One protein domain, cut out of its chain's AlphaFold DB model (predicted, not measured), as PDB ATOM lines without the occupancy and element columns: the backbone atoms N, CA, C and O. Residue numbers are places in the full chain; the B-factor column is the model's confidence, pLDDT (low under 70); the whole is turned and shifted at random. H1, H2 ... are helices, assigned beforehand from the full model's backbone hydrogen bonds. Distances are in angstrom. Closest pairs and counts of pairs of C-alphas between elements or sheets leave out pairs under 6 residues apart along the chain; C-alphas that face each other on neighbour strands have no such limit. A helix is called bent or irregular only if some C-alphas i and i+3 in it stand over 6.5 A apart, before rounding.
ATOM      1  N   ASP A  78      54.834 -56.148 290.328       73.44
ATOM      2  CA  ASP A  78      55.321 -57.114 289.341       73.44
ATOM      3  C   ASP A  78      55.547 -58.524 289.935       73.44
ATOM      4  O   ASP A  78      55.383 -59.525 289.239       73.44
ATOM      5  N   LEU A  79      55.882 -58.632 291.229       76.00
ATOM      6  CA  LEU A  79      56.003 -59.911 291.939       76.00
ATOM      7  C   LEU A  79      54.645 -60.512 292.251       76.00
ATOM      8  O   LEU A  79      54.450 -61.696 291.987       76.00
ATOM      9  N   LEU A  80      53.704 -59.716 292.755       73.75
ATOM     10  CA  LEU A  80      52.347 -60.194 293.003       73.75
ATOM     11  C   LEU A  80      51.630 -60.571 291.710       73.75
ATOM     12  O   LEU A  80      50.999 -61.621 291.659       73.75
ATOM     13  N   LEU A  81      51.774 -59.764 290.657       78.12
ATOM     14  CA  LEU A  81      51.206 -60.045 289.341       78.12
ATOM     15  C   LEU A  81      51.732 -61.376 288.787       78.12
ATOM     16  O   LEU A  81      50.954 -62.233 288.369       78.12
ATOM     17  N   LYS A  82      53.057 -61.575 288.809       78.50
ATOM     18  CA  LYS A  82      53.680 -62.805 288.299       78.50
ATOM     19  C   LYS A  82      53.404 -64.015 289.187       78.50
ATOM     20  O   LYS A  82      53.266 -65.114 288.660       78.50
ATOM     21  N   LEU A  83      53.299 -63.834 290.504       77.31
ATOM     22  CA  LEU A  83      52.944 -64.909 291.429       77.31
ATOM     23  C   LEU A  83      51.472 -65.308 291.303       77.31
ATOM     24  O   LEU A  83      51.188 -66.499 291.287       77.31
ATOM     25  N   GLY A  84      50.562 -64.345 291.147       76.75
ATOM     26  CA  GLY A  84      49.148 -64.606 290.875       76.75
ATOM     27  C   GLY A  84      48.972 -65.425 289.600       76.75
ATOM     28  O   GLY A  84      48.385 -66.503 289.644       76.75
ATOM     29  N   LYS A  85      49.611 -64.989 288.505       81.25
ATOM     30  CA  LYS A  85      49.634 -65.737 287.241       81.25
ATOM     31  C   LYS A  85      50.196 -67.156 287.411       81.25
ATOM     32  O   LYS A  85      49.606 -68.116 286.934       81.25
ATOM     33  N   TRP A  86      51.306 -67.304 288.136       83.38
ATOM     34  CA  TRP A  86      51.908 -68.617 288.375       83.38
ATOM     35  C   TRP A  86      50.986 -69.552 289.172       83.38
ATOM     36  O   TRP A  86      50.933 -70.744 288.886       83.38
ATOM     37  N   VAL A  87      50.258 -69.031 290.164       81.31
ATOM     38  CA  VAL A  87      49.308 -69.811 290.976       81.31
ATOM     39  C   VAL A  87      48.097 -70.251 290.150       81.31
ATOM     40  O   VAL A  87      47.653 -71.388 290.302       81.31
ATOM     41  N   GLU A  88      47.599 -69.400 289.249       79.50
ATOM     42  CA  GLU A  88      46.534 -69.757 288.297       79.50
ATOM     43  C   GLU A  88      46.965 -70.896 287.358       79.50
ATOM     44  O   GLU A  88      46.196 -71.823 287.110       79.50
ATOM     45  N   GLU A  89      48.215 -70.864 286.889       80.56
ATOM     46  CA  GLU A  89      48.806 -71.892 286.021       80.56
ATOM     47  C   GLU A  89      49.162 -73.186 286.782       80.56
ATOM     48  O   GLU A  89      49.298 -74.251 286.180       80.56
ATOM     49  N   ASN A  90      49.290 -73.126 288.114       79.94
ATOM     50  CA  ASN A  90      49.732 -74.238 288.962       79.94
ATOM     51  C   ASN A  90      48.786 -74.503 290.153       79.94
ATOM     52  O   ASN A  90      49.227 -74.488 291.306       79.94
ATOM     53  N   PRO A  91      47.503 -74.844 289.916       80.19
ATOM     54  CA  PRO A  91      46.491 -74.959 290.977       80.19
ATOM     55  C   PRO A  91      46.755 -76.090 291.985       80.19
ATOM     56  O   PRO A  91      46.190 -76.106 293.075       80.19
ATOM     57  N   HIS A  92      47.613 -77.052 291.636       80.44
ATOM     58  CA  HIS A  92      47.985 -78.190 292.481       80.44
ATOM     59  C   HIS A  92      49.265 -77.952 293.304       80.44
ATOM     60  O   HIS A  92      49.710 -78.863 294.006       80.44
ATOM     61  N   LYS A  93      49.882 -76.766 293.213       75.00
ATOM     62  CA  LYS A  93      51.134 -76.426 293.907       75.00
ATOM     63  C   LYS A  93      50.931 -75.311 294.919       75.00
ATOM     64  O   LYS A  93      50.027 -74.490 294.793       75.00
ATOM     65  N   SER A  94      51.786 -75.269 295.941       69.62
ATOM     66  CA  SER A  94      51.770 -74.153 296.881       69.62
ATOM     67  C   SER A  94      52.365 -72.918 296.210       69.62
ATOM     68  O   SER A  94      53.378 -73.011 295.522       69.62
ATOM     69  N   TRP A  95      51.810 -71.735 296.474       67.44
ATOM     70  CA  TRP A  95      52.422 -70.461 296.066       67.44
ATOM     71  C   TRP A  95      53.872 -70.321 296.573       67.44
ATOM     72  O   TRP A  95      54.687 -69.639 295.954       67.44
ATOM     73  N   VAL A  96      54.217 -71.014 297.667       73.19
ATOM     74  CA  VAL A  96      55.583 -71.100 298.205       73.19
ATOM     75  C   VAL A  96      56.547 -71.730 297.192       73.19
ATOM     76  O   VAL A  96      57.689 -71.282 297.084       73.19
ATOM     77  N   ASP A  97      56.091 -72.718 296.415       70.12
ATOM     78  CA  ASP A  97      56.891 -73.377 295.377       70.12
ATOM     79  C   ASP A  97      57.153 -72.429 294.191       70.12
ATOM     80  O   ASP A  97      58.238 -72.429 293.606       70.12
ATOM     81  N   GLY A  98      56.187 -71.560 293.877       70.06
ATOM     82  CA  GLY A  98      56.288 -70.554 292.818       70.06
ATOM     83  C   GLY A  98      57.127 -69.337 293.187       70.06
ATOM     84  O   GLY A  98      57.705 -68.695 292.310       70.06
ATOM     85  N   LEU A  99      57.260 -69.032 294.478       73.62
ATOM     86  CA  LEU A  99      57.940 -67.826 294.948       73.62
ATOM     87  C   LEU A  99      59.394 -67.742 294.459       73.62
ATOM     88  O   LEU A  99      59.838 -66.690 293.993       73.62
ATOM     89  N   GLN A 100      60.140 -68.851 294.522       71.69
ATOM     90  CA  GLN A 100      61.532 -68.893 294.059       71.69
ATOM     91  C   GLN A 100      61.633 -68.745 292.537       71.69
ATOM     92  O   GLN A 100      62.524 -68.051 292.045       71.69
ATOM     93  N   TYR A 101      60.698 -69.351 291.802       73.88
ATOM     94  CA  TYR A 101      60.620 -69.246 290.349       73.88
ATOM     95  C   TYR A 101      60.317 -67.813 289.895       73.88
ATOM     96  O   TYR A 101      61.030 -67.249 289.062       73.88
ATOM     97  N   VAL A 102      59.301 -67.188 290.486       76.25
ATOM     98  CA  VAL A 102      58.891 -65.814 290.172       76.25
ATOM     99  C   VAL A 102      59.995 -64.822 290.530       76.25
ATOM    100  O   VAL A 102      60.329 -63.953 289.726       76.25
ATOM    101  N   THR A 103      60.638 -64.996 291.686       79.56
ATOM    102  CA  THR A 103      61.784 -64.175 292.105       79.56
ATOM    103  C   THR A 103      62.955 -64.302 291.132       79.56
ATOM    104  O   THR A 103      63.579 -63.304 290.770       79.56
ATOM    105  N   TYR A 104      63.264 -65.520 290.678       77.31
ATOM    106  CA  TYR A 104      64.292 -65.733 289.664       77.31
ATOM    107  C   TYR A 104      63.927 -65.028 288.353       77.31
ATOM    108  O   TYR A 104      64.729 -64.261 287.825       77.31
ATOM    109  N   THR A 105      62.686 -65.210 287.897       76.44
ATOM    110  CA  THR A 105      62.150 -64.598 286.677       76.44
ATOM    111  C   THR A 105      62.269 -63.078 286.722       76.44
ATOM    112  O   THR A 105      62.762 -62.474 285.771       76.44
ATOM    113  N   LEU A 106      61.895 -62.448 287.836       79.69
ATOM    114  CA  LEU A 106      62.056 -61.009 288.062       79.69
ATOM    115  C   LEU A 106      63.517 -60.570 287.992       79.69
ATOM    116  O   LEU A 106      63.845 -59.622 287.283       79.69
ATOM    117  N   ASN A 107      64.407 -61.292 288.673       79.25
ATOM    118  CA  ASN A 107      65.829 -60.968 288.690       79.25
ATOM    119  C   ASN A 107      66.486 -61.106 287.313       79.25
ATOM    120  O   ASN A 107      67.458 -60.403 287.045       79.25
ATOM    121  N   THR A 108      65.965 -61.963 286.433       78.44
ATOM    122  CA  THR A 108      66.490 -62.163 285.074       78.44
ATOM    123  C   THR A 108      65.709 -61.441 283.979       78.44
ATOM    124  O   THR A 108      66.123 -61.477 282.823       78.44
ATOM    125  N   THR A 109      64.600 -60.773 284.303       79.94
ATOM    126  CA  THR A 109      63.830 -59.988 283.329       79.94
ATOM    127  C   THR A 109      64.511 -58.642 283.104       79.94
ATOM    128  O   THR A 109      64.836 -57.920 284.046       79.94
ATOM    129  N   VAL A 110      64.735 -58.291 281.841       78.94
ATOM    130  CA  VAL A 110      65.314 -56.999 281.463       78.94
ATOM    131  C   VAL A 110      64.292 -55.888 281.701       78.94
ATOM    132  O   VAL A 110      63.176 -55.951 281.190       78.94
ATOM    133  N   SER A 111      64.679 -54.851 282.448       68.50
ATOM    134  CA  SER A 111      63.851 -53.654 282.631       68.50
ATOM    135  C   SER A 111      64.081 -52.648 281.501       68.50
ATOM    136  O   SER A 111      65.214 -52.440 281.055       68.50
ATOM    137  N   SER A 112      63.010 -51.988 281.059       65.31
ATOM    138  CA  SER A 112      63.045 -50.954 280.017       65.31
ATOM    139  C   SER A 112      63.867 -49.726 280.421       65.31
ATOM    140  O   SER A 112      64.510 -49.116 279.569       65.31
ATOM    141  N   THR A 113      63.899 -49.387 281.712       62.03
ATOM    142  CA  THR A 113      64.612 -48.212 282.236       62.03
ATOM    143  C   THR A 113      66.131 -48.397 282.226       62.03
ATOM    144  O   THR A 113      66.875 -47.448 281.994       62.03
ATOM    145  N   THR A 114      66.612 -49.617 282.477       68.88
ATOM    146  CA  THR A 114      68.046 -49.931 282.609       68.88
ATOM    147  C   THR A 114      68.619 -50.684 281.410       68.88
ATOM    148  O   THR A 114      69.840 -50.836 281.332       68.88
ATOM    149  N   ALA A 115      67.766 -51.189 280.510       81.31
ATOM    150  CA  ALA A 115      68.113 -52.115 279.426       81.31
ATOM    151  C   ALA A 115      68.928 -53.343 279.892       81.31
ATOM    152  O   ALA A 115      69.608 -53.989 279.097       81.31
ATOM    153  N   LYS A 116      68.873 -53.648 281.196       71.62
ATOM    154  CA  LYS A 116      69.570 -54.745 281.879       71.62
ATOM    155  C   LYS A 116      68.676 -55.316 282.967       71.62
ATOM    156  O   LYS A 116      67.922 -54.572 283.597       71.62
ATOM    157  N   SER A 117      68.784 -56.613 283.207       80.88
ATOM    158  CA  SER A 117      68.128 -57.270 284.336       80.88
ATOM    159  C   SER A 117      68.821 -56.934 285.667       80.88
ATOM    160  O   SER A 117      70.029 -56.661 285.680       80.88
ATOM    161  N   PRO A 118      68.107 -56.968 286.809       80.81
ATOM    162  CA  PRO A 118      68.725 -56.830 288.128       80.81
ATOM    163  C   PRO A 118      69.907 -57.790 288.343       80.81
ATOM    164  O   PRO A 118      70.944 -57.385 288.870       80.81
ATOM    165  N   TYR A 119      69.804 -59.029 287.852       77.62
ATOM    166  CA  TYR A 119      70.881 -60.018 287.887       77.62
ATOM    167  C   TYR A 119      72.134 -59.523 287.159       77.62
ATOM    168  O   TYR A 119      73.235 -59.567 287.707       77.62
ATOM    169  N   GLU A 120      71.988 -58.998 285.941       79.62
ATOM    170  CA  GLU A 120      73.118 -58.465 285.173       79.62
ATOM    171  C   GLU A 120      73.730 -57.223 285.819       79.62
ATOM    172  O   GLU A 120      74.937 -57.005 285.716       79.62
ATOM    173  N   VAL A 121      72.930 -56.402 286.499       80.06
ATOM    174  CA  VAL A 121      73.434 -55.234 287.233       80.06
ATOM    175  C   VAL A 121      74.281 -55.670 288.432       80.06
ATOM    176  O   VAL A 121      75.377 -55.140 288.627       80.06
ATOM    177  N   VAL A 122      73.804 -56.649 289.204       80.56
ATOM    178  CA  VAL A 122      74.469 -57.130 290.425       80.56
ATOM    179  C   VAL A 122      75.700 -57.976 290.103       80.56
ATOM    180  O   VAL A 122      76.776 -57.742 290.649       80.56
ATOM    181  N   PHE A 123      75.567 -58.941 289.195       76.44
ATOM    182  CA  PHE A 123      76.612 -59.928 288.919       76.44
ATOM    183  C   PHE A 123      77.482 -59.579 287.708       76.44
ATOM    184  O   PHE A 123      78.493 -60.240 287.482       76.44
ATOM    185  N   ARG A 124      77.119 -58.543 286.934       78.38
ATOM    186  CA  ARG A 124      77.829 -58.098 285.715       78.38
ATOM    187  C   ARG A 124      78.041 -59.196 284.671       78.38
ATOM    188  O   ARG A 124      78.924 -59.088 283.825       78.38
ATOM    189  N   GLN A 125      77.217 -60.229 284.728       78.56
ATOM    190  CA  GLN A 125      77.221 -61.373 283.832       78.56
ATOM    191  C   GLN A 125      75.771 -61.767 283.536       78.56
ATOM    192  O   GLN A 125      74.904 -61.534 284.386       78.56
ATOM    193  N   PRO A 126      75.493 -62.355 282.363       76.31
ATOM    194  CA  PRO A 126      74.172 -62.883 282.077       76.31
ATOM    195  C   PRO A 126      73.850 -64.066 283.008       76.31
ATOM    196  O   PRO A 126      74.764 -64.768 283.458       76.31
ATOM    197  N   PRO A 127      72.565 -64.307 283.311       72.31
ATOM    198  CA  PRO A 127      72.148 -65.471 284.080       72.31
ATOM    199  C   PRO A 127      72.587 -66.777 283.415       72.31
ATOM    200  O   PRO A 127      72.594 -66.917 282.192       72.31
ATOM    201  N   HIS A 128      72.972 -67.746 284.244       74.62
ATOM    202  CA  HIS A 128      73.504 -69.024 283.787       74.62
ATOM    203  C   HIS A 128      72.372 -69.894 283.226       74.62
ATOM    204  O   HIS A 128      71.661 -70.566 283.967       74.62
ATOM    205  N   THR A 129      72.220 -69.913 281.904       61.78
ATOM    206  CA  THR A 129      71.133 -70.603 281.186       61.78
ATOM    207  C   THR A 129      71.289 -72.127 281.079       61.78
ATOM    208  O   THR A 129      70.371 -72.797 280.624       61.78
ATOM    209  N   GLY A 130      72.416 -72.698 281.519       55.94
ATOM    210  CA  GLY A 130      72.738 -74.128 281.358       55.94
ATOM    211  C   GLY A 130      72.733 -74.974 282.637       55.94
ATOM    212  O   GLY A 130      73.215 -76.104 282.612       55.94
ATOM    213  N   SER A 131      72.259 -74.447 283.770       58.44
ATOM    214  CA  SER A 131      72.266 -75.197 285.034       58.44
ATOM    215  C   SER A 131      71.094 -76.182 285.109       58.44
ATOM    216  O   SER A 131      69.940 -75.796 284.932       58.44
ATOM    217  N   ALA A 132      71.372 -77.448 285.440       53.00
ATOM    218  CA  ALA A 132      70.345 -78.474 285.652       53.00
ATOM    219  C   ALA A 132      69.333 -78.085 286.750       53.00
ATOM    220  O   ALA A 132      68.161 -78.433 286.645       53.00
ATOM    221  N   LEU A 133      69.762 -77.310 287.757       50.69
ATOM    222  CA  LEU A 133      68.872 -76.755 288.786       50.69
ATOM    223  C   LEU A 133      67.925 -75.696 288.214       50.69
ATOM    224  O   LEU A 133      66.761 -75.641 288.595       50.69
ATOM    225  N   LEU A 134      68.402 -74.897 287.258       52.81
ATOM    226  CA  LEU A 134      67.566 -73.939 286.541       52.81
ATOM    227  C   LEU A 134      66.569 -74.654 285.636       52.81
ATOM    228  O   LEU A 134      65.428 -74.238 285.548       52.81
ATOM    229  N   GLY A 135      66.978 -75.768 285.027       50.56
ATOM    230  CA  GLY A 135      66.078 -76.652 284.296       50.56
ATOM    231  C   GLY A 135      64.954 -77.209 285.170       50.56
ATOM    232  O   GLY A 135      63.861 -77.385 284.668       50.56
ATOM    233  N   ILE A 136      65.168 -77.444 286.467       55.56
ATOM    234  CA  ILE A 136      64.095 -77.865 287.390       55.56
ATOM    235  C   ILE A 136      63.151 -76.701 287.717       55.56
ATOM    236  O   ILE A 136      61.949 -76.910 287.828       55.56
ATOM    237  N   LEU A 137      63.683 -75.481 287.835       48.06
ATOM    238  CA  LEU A 137      62.886 -74.273 288.070       48.06
ATOM    239  C   LEU A 137      62.113 -73.824 286.813       48.06
ATOM    240  O   LEU A 137      61.016 -73.307 286.946       48.06
ATOM    241  N   VAL A 138      62.673 -74.022 285.614       49.47
ATOM    242  CA  VAL A 138      62.153 -73.538 284.315       49.47
ATOM    243  C   VAL A 138      61.368 -74.605 283.540       49.47
ATOM    244  O   VAL A 138      60.561 -74.256 282.686       49.47
ATOM    245  N   LYS A 139      61.547 -75.907 283.815       48.25
ATOM    246  CA  LYS A 139      60.717 -76.966 283.212       48.25
ATOM    247  C   LYS A 139      59.335 -76.987 283.853       48.25
ATOM    248  O   LYS A 139      59.057 -77.879 284.647       48.25
TER     249      LYS A 139
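Overview. This is residues 78 to 139 of the 178 residues of the protein "KRAB-A domain-containing protein 2-like" of Lingula unguis (UniProt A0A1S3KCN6). The longest helix, H2, forms the middle of a flat, open arrangement: H1 packs on H2 and crosses it at a steep tilt of 50 degrees, running the opposite way, and short H3 sits at the last end of H2, at residues 106 to 108. Beyond H3 the chain folds back, bringing short H4 near H2 on the side away from H1. The printed part has 62 residues with four named helices, H1 to H4 in order, and no named strand; the class is all helix. It is only just compact, close to loose, with a radius of gyration of the C-alphas of 12.6 A and spans of 36 by 28 by 14 A.

Arrangement. H1, residues 78 to 89, and H2, residues 95 to 108, touch and run opposite ways at a steep tilt of 50 degrees; their closest C-alphas, of Val 87 and Trp 95, are 6.0 A apart. H2 is irregular, but only just: C-alphas 97 and 100 are 6.6 A apart. With residues 106 to 108 alone, H2 touches H3, residues 118 to 123; the closest C-alphas, of Asn 107 and Pro 118, are 5.1 A apart. Their lines are only just about perpendicular, at 72 degrees. H4, residues 132 to 138, is close to but not clearly touching H2, about perpendicular at 77 degrees; the closest C-alphas, of Tyr 101 and Leu 137, are 6.0 A apart. H4 is apart from H1 and H3, and H1 is apart from H3. In H1, H3 and H4 every O i to N i+4 pair is within hydrogen-bond range; in H2, 8 of 10 are.

Along the chain. H1 begins at C-alpha 78 (55.321, -57.114, 289.341) and is 16.5 A long. H2 is 19.7 A long, ending at C-alpha 108 (66.490, -62.163, 285.074). H3 is 8.5 A and H4 9.7 A long, the latter ending at C-alpha 138 (62.153, -73.538, 284.315).

Size, cuts and confidence. The two C-alphas farthest apart, of His 92 and Arg 124, are 36.6 A apart. The printed part has no cut. The link from H1 to H2 is tight; those from H2 to H3 and from H3 to H4 are short. The mean pLDDT of the printed part is 72.1, with residues 94 to 95, 111 to 114 and 129 to 139 under 70.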